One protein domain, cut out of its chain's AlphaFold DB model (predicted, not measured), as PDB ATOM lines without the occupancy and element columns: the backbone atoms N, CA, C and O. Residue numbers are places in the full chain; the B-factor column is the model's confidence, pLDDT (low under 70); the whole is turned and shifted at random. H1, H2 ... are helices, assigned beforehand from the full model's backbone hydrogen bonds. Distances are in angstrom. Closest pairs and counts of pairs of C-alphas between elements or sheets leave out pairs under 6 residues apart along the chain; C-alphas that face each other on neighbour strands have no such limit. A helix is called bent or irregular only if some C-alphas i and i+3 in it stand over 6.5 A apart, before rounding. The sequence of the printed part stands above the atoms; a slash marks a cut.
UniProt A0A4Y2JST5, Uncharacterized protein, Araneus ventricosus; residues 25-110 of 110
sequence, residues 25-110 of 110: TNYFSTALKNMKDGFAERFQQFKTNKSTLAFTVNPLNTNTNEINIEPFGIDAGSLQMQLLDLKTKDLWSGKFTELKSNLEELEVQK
ATOM      1  N   THR A  25     186.332 120.940 140.452       84.62
ATOM      2  CA  THR A  25     186.121 122.381 140.596       84.62
ATOM      3  C   THR A  25     184.803 122.868 139.991       84.62
ATOM      4  O   THR A  25     184.330 123.942 140.377       84.62
ATOM      5  N   ASN A  26     184.206 122.112 139.063       87.88
ATOM      6  CA  ASN A  26     182.938 122.468 138.422       87.88
ATOM      7  C   ASN A  26     181.773 122.197 139.369       87.88
ATOM      8  O   ASN A  26     180.924 123.076 139.558       87.88
ATOM      9  N   TYR A  27     181.786 121.038 140.034       89.88
ATOM     10  CA  TYR A  27     180.841 120.727 141.101       89.88
ATOM     11  C   TYR A  27     180.898 121.785 142.207       89.88
ATOM     12  O   TYR A  27     179.883 122.411 142.512       89.88
ATOM     13  N   PHE A  28     182.089 122.075 142.746       85.75
ATOM     14  CA  PHE A  28     182.244 123.090 143.796       85.75
ATOM     15  C   PHE A  28     181.798 124.483 143.343       85.75
ATOM     16  O   PHE A  28     181.140 125.192 144.103       85.75
ATOM     17  N   SER A  29     182.119 124.887 142.112       86.62
ATOM     18  CA  SER A  29     181.680 126.187 141.588       86.62
ATOM     19  C   SER A  29     180.156 126.268 141.477       86.62
ATOM     20  O   SER A  29     179.581 127.302 141.816       86.62
ATOM     21  N   THR A  30     179.506 125.179 141.066       93.06
ATOM     22  CA  THR A  30     178.043 125.085 140.985       93.06
ATOM     23  C   THR A  30     177.411 125.107 142.373       93.06
ATOM     24  O   THR A  30     176.510 125.902 142.624       93.06
ATOM     25  N   ALA A  31     177.925 124.303 143.306       92.94
ATOM     26  CA  ALA A  31     177.443 124.255 144.681       92.94
ATOM     27  C   ALA A  31     177.569 125.620 145.375       92.94
ATOM     28  O   ALA A  31     176.602 126.101 145.960       92.94
ATOM     29  N   LEU A  32     178.720 126.292 145.248       90.50
ATOM     30  CA  LEU A  32     178.936 127.629 145.810       90.50
ATOM     31  C   LEU A  32     178.008 128.675 145.193       90.50
ATOM     32  O   LEU A  32     177.510 129.542 145.909       90.50
ATOM     33  N   LYS A  33     177.767 128.600 143.880       94.56
ATOM     34  CA  LYS A  33     176.805 129.479 143.212       94.56
ATOM     35  C   LYS A  33     175.400 129.266 143.777       94.56
ATOM     36  O   LYS A  33     174.791 130.229 144.219       94.56
ATOM     37  N   ASN A  34     174.941 128.020 143.867       96.94
ATOM     38  CA  ASN A  34     173.623 127.699 144.417       96.94
ATOM     39  C   ASN A  34     173.488 128.135 145.885       96.94
ATOM     40  O   ASN A  34     172.459 128.681 146.269       96.94
ATOM     41  N   MET A  35     174.532 127.945 146.702       96.75
ATOM     42  CA  MET A  35     174.559 128.426 148.089       96.75
ATOM     43  C   MET A  35     174.458 129.951 148.159       96.75
ATOM     44  O   MET A  35     173.690 130.476 148.960       96.75
ATOM     45  N   LYS A  36     175.216 130.665 147.319       96.62
ATOM     46  CA  LYS A  36     175.176 132.129 147.248       96.62
ATOM     47  C   LYS A  36     173.795 132.622 146.822       96.62
ATOM     48  O   LYS A  36     173.259 133.521 147.464       96.62
ATOM     49  N   ASP A  37     173.245 132.046 145.761       98.00
ATOM     50  CA  ASP A  37     171.972 132.468 145.185       98.00
ATOM     51  C   ASP A  37     170.821 132.166 146.159       98.00
ATOM     52  O   ASP A  37     170.037 133.059 146.474       98.00
ATOM     53  N   GLY A  38     170.797 130.969 146.756       97.94
ATOM     54  CA  GLY A  38     169.817 130.604 147.782       97.94
ATOM     55  C   GLY A  38     169.934 131.447 149.057       97.94
ATOM     56  O   GLY A  38     168.922 131.867 149.617       97.94
ATOM     57  N   PHE A  39     171.154 131.763 149.507       97.94
ATOM     58  CA  PHE A  39     171.352 132.693 150.623       97.94
ATOM     59  C   PHE A  39     170.827 134.088 150.280       97.94
ATOM     60  O   PHE A  39     170.131 134.692 151.094       97.94
ATOM     61  N   ALA A  40     171.136 134.602 149.087       97.94
ATOM     62  CA  ALA A  40     170.674 135.913 148.650       97.94
ATOM     63  C   ALA A  40     169.142 135.973 148.597       97.94
ATOM     64  O   ALA A  40     168.560 136.924 149.114       97.94
ATOM     65  N   GLU A  41     168.493 134.945 148.051       97.06
ATOM     66  CA  GLU A  41     167.035 134.831 148.011       97.06
ATOM     67  C   GLU A  41     166.426 134.838 149.421       97.06
ATOM     68  O   GLU A  41     165.577 135.679 149.728       97.06
ATOM     69  N   ARG A  42     166.909 133.969 150.320       95.12
ATOM     70  CA  ARG A  42     166.435 133.925 151.715       95.12
ATOM     71  C   ARG A  42     166.691 135.233 152.454       95.12
ATOM     72  O   ARG A  42     165.831 135.702 153.193       95.12
ATOM     73  N   PHE A  43     167.841 135.864 152.232       96.38
ATOM     74  CA  PHE A  43     168.163 137.155 152.834       96.38
ATOM     75  C   PHE A  43     167.224 138.270 152.360       96.38
ATOM     76  O   PHE A  43     166.843 139.128 153.156       96.38
ATOM     77  N   GLN A  44     166.801 138.256 151.094       95.44
ATOM     78  CA  GLN A  44     165.777 139.186 150.616       95.44
ATOM     79  C   GLN A  44     164.411 138.895 151.242       95.44
ATOM     80  O   GLN A  44     163.766 139.827 151.709       95.44
ATOM     81  N   GLN A  45     164.009 137.625 151.362       92.25
ATOM     82  CA  GLN A  45     162.779 137.258 152.079       92.25
ATOM     83  C   GLN A  45     162.793 137.775 153.528       92.25
ATOM     84  O   GLN A  45     161.791 138.313 153.991       92.25
ATOM     85  N   PHE A  46     163.927 137.689 154.234       92.00
ATOM     86  CA  PHE A  46     164.067 138.268 155.576       92.00
ATOM     87  C   PHE A  46     163.830 139.780 155.602       92.00
ATOM     88  O   PHE A  46     163.164 140.278 156.507       92.00
ATOM     89  N   LYS A  47     164.346 140.516 154.612       92.19
ATOM     90  CA  LYS A  47     164.117 141.964 154.509       92.19
ATOM     91  C   LYS A  47     162.651 142.289 154.257       92.19
ATOM     92  O   LYS A  47     162.116 143.169 154.923       92.19
ATOM     93  N   THR A  48     162.007 141.569 153.341       91.75
ATOM     94  CA  THR A  48     160.586 141.765 153.020       91.75
ATOM     95  C   THR A  48     159.688 141.431 154.212       91.75
ATOM     96  O   THR A  48     158.693 142.106 154.438       91.75
ATOM     97  N   ASN A  49     160.066 140.443 155.026       92.69
ATOM     98  CA  ASN A  49     159.313 140.021 156.210       92.69
ATOM     99  C   ASN A  49     159.766 140.713 157.507       92.69
ATOM    100  O   ASN A  49     159.429 140.254 158.599       92.69
ATOM    101  N   LYS A  50     160.536 141.806 157.419       92.94
ATOM    102  CA  LYS A  50     161.107 142.489 158.590       92.94
ATOM    103  C   LYS A  50     160.038 142.878 159.613       92.94
ATOM    104  O   LYS A  50     160.231 142.615 160.797       92.94
ATOM    105  N   SER A  51     158.928 143.471 159.173       92.75
ATOM    106  CA  SER A  51     157.845 143.893 160.070       92.75
ATOM    107  C   SER A  51     157.146 142.688 160.711       92.75
ATOM    108  O   SER A  51     156.911 142.699 161.913       92.75
ATOM    109  N   THR A  52     156.939 141.585 159.984       93.50
ATOM    110  CA  THR A  52     156.424 140.331 160.571       93.50
ATOM    111  C   THR A  52     157.339 139.777 161.664       93.50
ATOM    112  O   THR A  52     156.867 139.340 162.709       93.50
ATOM    113  N   LEU A  53     158.658 139.819 161.457       92.19
ATOM    114  CA  LEU A  53     159.629 139.365 162.456       92.19
ATOM    115  C   LEU A  53     159.741 140.330 163.641       92.19
ATOM    116  O   LEU A  53     159.951 139.894 164.765       92.19
ATOM    117  N   ALA A  54     159.579 141.634 163.416       93.06
ATOM    118  CA  ALA A  54     159.515 142.616 164.497       93.06
ATOM    119  C   ALA A  54     158.260 142.420 165.362       93.06
ATOM    120  O   ALA A  54     158.326 142.563 166.582       93.06
ATOM    121  N   PHE A  55     157.141 142.019 164.751       92.56
ATOM    122  CA  PHE A  55     155.887 141.777 165.458       92.56
ATOM    123  C   PHE A  55     156.009 140.665 166.508       92.56
ATOM    124  O   PHE A  55     155.438 140.790 167.585       92.56
ATOM    125  N   THR A  56     156.789 139.607 166.257       89.31
ATOM    126  CA  THR A  56     156.936 138.501 167.224       89.31
ATOM    127  C   THR A  56     157.689 138.902 168.492       89.31
ATOM    128  O   THR A  56     157.471 138.304 169.542       89.31
ATOM    129  N   VAL A  57     158.559 139.914 168.410       92.44
ATOM    130  CA  VAL A  57     159.351 140.407 169.549       92.44
ATOM    131  C   VAL A  57     158.753 141.653 170.195       92.44
ATOM    132  O   VAL A  57     158.932 141.868 171.390       92.44
ATOM    133  N   ASN A  58     158.056 142.486 169.424       89.69
ATOM    134  CA  ASN A  58     157.480 143.740 169.894       89.69
ATOM    135  C   ASN A  58     156.121 144.009 169.218       89.69
ATOM    136  O   ASN A  58     156.008 144.896 168.360       89.69
ATOM    137  N   PRO A  59     155.082 143.235 169.575       88.25
ATOM    138  CA  PRO A  59     153.813 143.226 168.851       88.25
ATOM    139  C   PRO A  59     153.043 144.548 168.957       88.25
ATOM    140  O   PRO A  59     152.350 144.921 168.015       88.25
ATOM    141  N   LEU A  60     153.203 145.284 170.063       86.19
ATOM    142  CA  LEU A  60     152.468 146.530 170.320       86.19
ATOM    143  C   LEU A  60     153.013 147.724 169.520       86.19
ATOM    144  O   LEU A  60     152.259 148.603 169.118       86.19
ATOM    145  N   ASN A  61     154.322 147.747 169.254       84.88
ATOM    146  CA  ASN A  61     154.980 148.866 168.566       84.88
ATOM    147  C   ASN A  61     155.203 148.618 167.067       84.88
ATOM    148  O   ASN A  61     155.705 149.491 166.359       84.88
ATOM    149  N   THR A  62     154.889 147.423 166.575       89.44
ATOM    150  CA  THR A  62     155.113 147.076 165.172       89.44
ATOM    151  C   THR A  62     153.973 147.590 164.295       89.44
ATOM    152  O   THR A  62     152.800 147.462 164.642       89.44
ATOM    153  N   ASN A  63     154.301 148.130 163.115       88.12
ATOM    154  CA  ASN A  63     153.292 148.520 162.134       88.12
ATOM    155  C   ASN A  63     152.559 147.283 161.591       88.12
ATOM    156  O   ASN A  63     153.058 146.570 160.719       88.12
ATOM    157  N   THR A  64     151.342 147.059 162.083       87.81
ATOM    158  CA  THR A  64     150.513 145.906 161.715       87.81
ATOM    159  C   THR A  64     150.123 145.873 160.237       87.81
ATOM    160  O   THR A  64     149.787 144.810 159.727       87.81
ATOM    161  N   ASN A  65     150.168 147.015 159.542       88.75
ATOM    162  CA  ASN A  65     149.795 147.115 158.126       88.75
ATOM    163  C   ASN A  65     150.869 146.542 157.186       88.75
ATOM    164  O   ASN A  65     150.584 146.275 156.024       88.75
ATOM    165  N   GLU A  66     152.097 146.371 157.678       91.62
ATOM    166  CA  GLU A  66     153.239 145.852 156.911       91.62
ATOM    167  C   GLU A  66     153.549 144.383 157.229       91.62
ATOM    168  O   GLU A  66     154.565 143.845 156.788       91.62
ATOM    169  N   ILE A  67     152.709 143.723 158.028       92.50
ATOM    170  CA  ILE A  67     152.903 142.315 158.364       92.50
ATOM    171  C   ILE A  67     152.562 141.469 157.132       92.50
ATOM    172  O   ILE A  67     151.415 141.414 156.692       92.50
ATOM    173  N   ASN A  68     153.562 140.768 156.602       92.00
ATOM    174  CA  ASN A  68     153.375 139.732 155.597       92.00
ATOM    175  C   ASN A  68     153.126 138.376 156.268       92.00
ATOM    176  O   ASN A  68     153.965 137.895 157.036       92.00
ATOM    177  N   ILE A  69     151.990 137.760 155.950       91.12
ATOM    178  CA  ILE A  69     151.532 136.489 156.530       91.12
ATOM    179  C   ILE A  69     151.425 135.342 155.530       91.12
ATOM    180  O   ILE A  69     151.258 134.194 155.942       91.12
ATOM    181  N   GLU A  70     151.563 135.636 154.236       90.00
ATOM    182  CA  GLU A  70     151.479 134.646 153.160       90.00
ATOM    183  C   GLU A  70     152.462 133.474 153.357       90.00
ATOM    184  O   GLU A  70     152.010 132.328 153.303       90.00
ATOM    185  N   PRO A  71     153.734 133.695 153.762       87.62
ATOM    186  CA  PRO A  71     154.686 132.600 153.958       87.62
ATOM    187  C   PRO A  71     154.336 131.629 155.094       87.62
ATOM    188  O   PRO A  71     154.944 130.564 155.193       87.62
ATOM    189  N   PHE A  72     153.410 131.997 155.983       86.94
ATOM    190  CA  PHE A  72     153.084 131.240 157.195       86.94
ATOM    191  C   PHE A  72     151.735 130.517 157.111       86.94
ATOM    192  O   PHE A  72     151.370 129.817 158.054       86.94
ATOM    193  N   GLY A  73     150.987 130.681 156.012       91.75
ATOM    194  CA  GLY A  73     149.670 130.059 155.844       91.75
ATOM    195  C   GLY A  73     148.635 130.522 156.876       91.75
ATOM    196  O   GLY A  73     147.732 129.764 157.224       91.75
ATOM    197  N   ILE A  74     148.787 131.738 157.406       91.31
ATOM    198  CA  ILE A  74     147.880 132.305 158.407       91.31
ATOM    199  C   ILE A  74     146.659 132.899 157.704       91.31
ATOM    200  O   ILE A  74     146.790 133.625 156.718       91.31
ATOM    201  N   ASP A  75     145.470 132.637 158.249       93.69
ATOM    202  CA  ASP A  75     144.238 133.270 157.786       93.69
ATOM    203  C   ASP A  75     144.225 134.777 158.105       93.69
ATOM    204  O   ASP A  75     144.342 135.196 159.261       93.69
ATOM    205  N   ALA A  76     144.055 135.596 157.064       91.06
ATOM    206  CA  ALA A  76     144.102 137.050 157.174       91.06
ATOM    207  C   ALA A  76     142.954 137.615 158.023       91.06
ATOM    208  O   ALA A  76     143.170 138.558 158.784       91.06
ATOM    209  N   GLY A  77     141.751 137.039 157.920       91.75
ATOM    210  CA  GLY A  77     140.581 137.506 158.665       91.75
ATOM    211  C   GLY A  77     140.739 137.291 160.170       91.75
ATOM    212  O   GLY A  77     140.578 138.223 160.960       91.75
ATOM    213  N   SER A  78     141.132 136.080 160.566       91.19
ATOM    214  CA  SER A  78     141.421 135.722 161.956       91.19
ATOM    215  C   SER A  78     142.531 136.593 162.547       91.19
ATOM    216  O   SER A  78     142.374 137.125 163.649       91.19
ATOM    217  N   LEU A  79     143.621 136.819 161.803       91.44
ATOM    218  CA  LEU A  79     144.705 137.678 162.274       91.44
ATOM    219  C   LEU A  79     144.250 139.129 162.465       91.44
ATOM    220  O   LEU A  79     144.578 139.733 163.482       91.44
ATOM    221  N   GLN A  80     143.480 139.691 161.531       90.31
ATOM    222  CA  GLN A  80     142.964 141.058 161.664       90.31
ATOM    223  C   GLN A  80     142.118 141.227 162.931       90.31
ATOM    224  O   GLN A  80     142.300 142.203 163.658       90.31
ATOM    225  N   MET A  81     141.255 140.257 163.241       91.25
ATOM    226  CA  MET A  81     140.457 140.274 164.470       91.25
ATOM    227  C   MET A  81     141.332 140.230 165.730       91.25
ATOM    228  O   MET A  81     141.103 140.994 166.667       91.25
ATOM    229  N   GLN A  82     142.376 139.397 165.742       90.06
ATOM    230  CA  GLN A  82     143.322 139.330 166.862       90.06
ATOM    231  C   GLN A  82     144.141 140.620 167.016       90.06
ATOM    232  O   GLN A  82     144.409 141.051 168.136       90.06
ATOM    233  N   LEU A  83     144.508 141.273 165.910       90.31
ATOM    234  CA  LEU A  83     145.217 142.555 165.929       90.31
ATOM    235  C   LEU A  83     144.337 143.700 166.447       90.31
ATOM    236  O   LEU A  83     144.842 144.596 167.126       90.31
ATOM    237  N   LEU A  84     143.033 143.678 166.154       88.88
ATOM    238  CA  LEU A  84     142.074 144.617 166.739       88.88
ATOM    239  C   LEU A  84     141.976 144.420 168.253       88.88
ATOM    240  O   LEU A  84     142.117 145.392 168.994       88.88
ATOM    241  N   ASP A  85     141.816 143.176 168.713       87.88
ATOM    242  CA  ASP A  85     141.799 142.856 170.145       87.88
ATOM    243  C   ASP A  85     143.086 143.334 170.838       87.88
ATOM    244  O   ASP A  85     143.023 144.050 171.839       87.88
ATOM    245  N   LEU A  86     144.254 143.057 170.248       87.38
ATOM    246  CA  LEU A  86     145.554 143.500 170.760       87.38
ATOM    247  C   LEU A  86     145.640 145.027 170.923       87.38
ATOM    248  O   LEU A  86     146.030 145.502 171.986       87.38
ATOM    249  N   LYS A  87     145.222 145.805 169.914       82.19
ATOM    250  CA  LYS A  87     145.197 147.278 170.002       82.19
ATOM    251  C   LYS A  87     144.220 147.775 171.061       82.19
ATOM    252  O   LYS A  87     144.488 148.758 171.748       82.19
ATOM    253  N   THR A  88     143.071 147.111 171.199       84.44
ATOM    254  CA  THR A  88     142.102 147.493 172.227       84.44
ATOM    255  C   THR A  88     142.591 147.170 173.631       84.44
ATOM    256  O   THR A  88     142.308 147.947 174.532       84.44
ATOM    257  N   LYS A  89     143.365 146.099 173.840       81.94
ATOM    258  CA  LYS A  89     143.955 145.781 175.151       81.94
ATOM    259  C   LYS A  89     144.840 146.904 175.684       81.94
ATOM    260  O   LYS A  89     144.716 147.239 176.860       81.94
ATOM    261  N   ASP A  90     145.647 147.532 174.834       77.06
ATOM    262  CA  ASP A  90     146.449 148.699 175.223       77.06
ATOM    263  C   ASP A  90     145.585 149.932 175.507       77.06
ATOM    264  O   ASP A  90     145.800 150.648 176.483       77.06
ATOM    265  N   LEU A  91     144.550 150.167 174.693       82.31
ATOM    266  CA  LEU A  91     143.575 151.223 174.972       82.31
ATOM    267  C   LEU A  91     142.909 151.010 176.340       82.31
ATOM    268  O   LEU A  91     142.725 151.958 177.103       82.31
ATOM    269  N   TRP A  92     142.537 149.770 176.650       84.44
ATOM    270  CA  TRP A  92     141.910 149.414 177.916       84.44
ATOM    271  C   TRP A  92     142.888 149.538 179.082       84.44
ATOM    272  O   TRP A  92     142.502 150.090 180.109       84.44
ATOM    273  N   SER A  93     144.145 149.114 178.939       82.00
ATOM    274  CA  SER A  93     145.152 149.258 179.998       82.00
ATOM    275  C   SER A  93     145.415 150.729 180.340       82.00
ATOM    276  O   SER A  93     145.460 151.082 181.522       82.00
ATOM    277  N   GLY A  94     145.475 151.603 179.330       86.50
ATOM    278  CA  GLY A  94     145.565 153.052 179.511       86.50
ATOM    279  C   GLY A  94     144.352 153.620 180.248       86.50
ATOM    280  O   GLY A  94     144.509 154.260 181.286       86.50
ATOM    281  N   LYS A  95     143.137 153.303 179.782       89.69
ATOM    282  CA  LYS A  95     141.886 153.738 180.428       89.69
ATOM    283  C   LYS A  95     141.771 153.269 181.877       89.69
ATOM    284  O   LYS A  95     141.309 154.026 182.724       89.69
ATOM    285  N   PHE A  96     142.178 152.037 182.178       90.50
ATOM    286  CA  PHE A  96     142.165 151.520 183.547       90.50
ATOM    287  C   PHE A  96     143.204 152.209 184.432       90.50
ATOM    288  O   PHE A  96     142.912 152.485 185.594       90.50
ATOM    289  N   THR A  97     144.386 152.513 183.893       92.56
ATOM    290  CA  THR A  97     145.431 153.251 184.619       92.56
ATOM    291  C   THR A  97     144.964 154.664 184.963       92.56
ATOM    292  O   THR A  97     145.072 155.082 186.112       92.56
ATOM    293  N   GLU A  98     144.380 155.370 183.994       96.38
ATOM    294  CA  GLU A  98     143.821 156.710 184.189       96.38
ATOM    295  C   GLU A  98     142.661 156.699 185.192       96.38
ATOM    296  O   GLU A  98     142.659 157.466 186.153       96.38
ATOM    297  N   LEU A  99     141.704 155.778 185.024       95.88
ATOM    298  CA  LEU A  99     140.582 155.622 185.949       95.88
ATOM    299  C   LEU A  99     141.062 155.382 187.383       95.88
ATOM    300  O   LEU A  99     140.525 155.977 188.313       95.88
ATOM    301  N   LYS A 100     142.068 154.523 187.562       96.19
ATOM    302  CA  LYS A 100     142.661 154.254 188.873       96.19
ATOM    303  C   LYS A 100     143.246 155.528 189.491       96.19
ATOM    304  O   LYS A 100     142.924 155.819 190.638       96.19
ATOM    305  N   SER A 101     144.032 156.294 188.732       96.88
ATOM    306  CA  SER A 101     144.616 157.561 189.201       96.88
ATOM    307  C   SER A 101     143.535 158.543 189.658       96.88
ATOM    308  O   SER A 101     143.622 159.107 190.743       96.88
ATOM    309  N   ASN A 102     142.468 158.689 188.866       97.50
ATOM    310  CA  ASN A 102     141.355 159.582 189.197       97.50
ATOM    311  C   ASN A 102     140.642 159.169 190.496       97.50
ATOM    312  O   ASN A 102     140.213 160.023 191.270       97.50
ATOM    313  N   LEU A 103     140.497 157.862 190.742       96.31
ATOM    314  CA  LEU A 103     139.893 157.351 191.976       96.31
ATOM    315  C   LEU A 103     140.781 157.605 193.200       96.31
ATOM    316  O   LEU A 103     140.262 158.005 194.239       96.31
ATOM    317  N   GLU A 104     142.095 157.414 193.072       96.06
ATOM    318  CA  GLU A 104     143.063 157.689 194.144       96.06
ATOM    319  C   GLU A 104     143.074 159.182 194.518       96.06
ATOM    320  O   GLU A 104     143.056 159.527 195.698       96.06
ATOM    321  N   GLU A 105     143.020 160.087 193.535       97.06
ATOM    322  CA  GLU A 105     142.936 161.532 193.793       97.06
ATOM    323  C   GLU A 105     141.650 161.928 194.531       97.06
ATOM    324  O   GLU A 105     141.695 162.725 195.470       97.06
ATOM    325  N   LEU A 106     140.507 161.362 194.133       96.50
ATOM    326  CA  LEU A 106     139.223 161.614 194.793       96.50
ATOM    327  C   LEU A 106     139.198 161.100 196.236       96.50
ATOM    328  O   LEU A 106     138.558 161.718 197.086       96.50
ATOM    329  N   GLU A 107     139.868 159.983 196.517       92.00
ATOM    330  CA  GLU A 107     140.011 159.460 197.876       92.00
ATOM    331  C   GLU A 107     140.857 160.390 198.754       92.00
ATOM    332  O   GLU A 107     140.480 160.657 199.890       92.00
ATOM    333  N   VAL A 108     141.953 160.940 198.219       91.56
ATOM    334  CA  VAL A 108     142.838 161.869 198.948       91.56
ATOM    335  C   VAL A 108     142.170 163.217 199.240       91.56
ATOM    336  O   VAL A 108     142.496 163.866 200.231       91.56
ATOM    337  N   GLN A 109     141.243 163.663 198.389       86.19
ATOM    338  CA  GLN A 109     140.518 164.928 198.567       86.19
ATOM    339  C   GLN A 109     139.381 164.861 199.603       86.19
ATOM    340  O   GLN A 109     138.721 165.878 199.841       86.19
ATOM    341  N   LYS A 110     139.125 163.690 200.189       61.69
ATOM    342  CA  LYS A 110     138.017 163.431 201.111       61.69
ATOM    343  C   LYS A 110     138.463 163.443 202.570       61.69
ATOM    344  O   LYS A 110     137.658 163.928 203.397       61.69
TER     345      LYS A 110
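AT A GLANCE: This is residues 25 to 110 of the 110 residues of an uncharacterized protein of Araneus ventricosus (UniProt A0A4Y2JST5). The long helix H3 and the shorter helix H1 reach out as two arms at opposite ends of a long, thin model, with residues 91 to 110 and residues 25 to 44 sticking out. Between these arms is a small body, residues 45 to 90, with the short helix H2, a looping stretch with no named element, residues 58 to 75, and the inner parts of H1 and H3. The printed part has 86 residues with three named helices, H1, H2 and H3 in that order along the chain, and no named strand; the class is all helix. The whole is extended, with a radius of gyration of the C-alphas of 23.2 A, and its C-alphas span 88 by 27 by 13 A, a length made by the two arms.

HOW THE PARTS SIT: The longest helix is H3, residues 76 to 108, and it touches no helix. Residues 91 to 110, of which 91 to 108 belong to H3, stand free. H2, residues 50 to 57, is apart from H3: no C-alpha of the one is within 8 A of the other. H1, residues 25 to 48, and H2 meet only through their link. H1 and H3 are apart. Residues 25 to 44, which belong to H1, stand free. In H1 every O i to N i+4 pair is within hydrogen-bond range; the counts are 28 of 29 in H3 and 2 of 4 in H2, where 4 of 5 O i to N i+3 pairs are within range.

IN THESE COORDINATES: H3 has 33 residues, from Ala 76, C-alpha at (144.102, 137.050, 157.174), to Val 108, C-alpha at (142.838, 161.869, 198.948), and measures 48.6 A from first to last C-alpha. H2 has 8 residues, Lys 50 to Val 57. H1 has 24 residues, Thr 25 to Thr 48; it begins at C-alpha 25, (186.121, 122.381, 140.596), and its first and last C-alphas are 34.4 A apart. No helix is bent or irregular.

THE WHOLE: The two C-alphas farthest apart are those of Thr 25 and Lys 110, 87.5 A, the first and last printed. The outline is a rod. Without the stretches that stand free, the body has 46 residues, spans 31 by 21 by 14 A and has a radius of gyration of 10.5 A. The link from H1 to H2 is tight, with 1 residue, and the link from H2 to H3 is long, with 18 residues. The printed part has no cut and ends at residue 110, the chain's last residue. The mean pLDDT of the printed part is 90.8, and the model's confidence is under 70 at one residue, Lys 110.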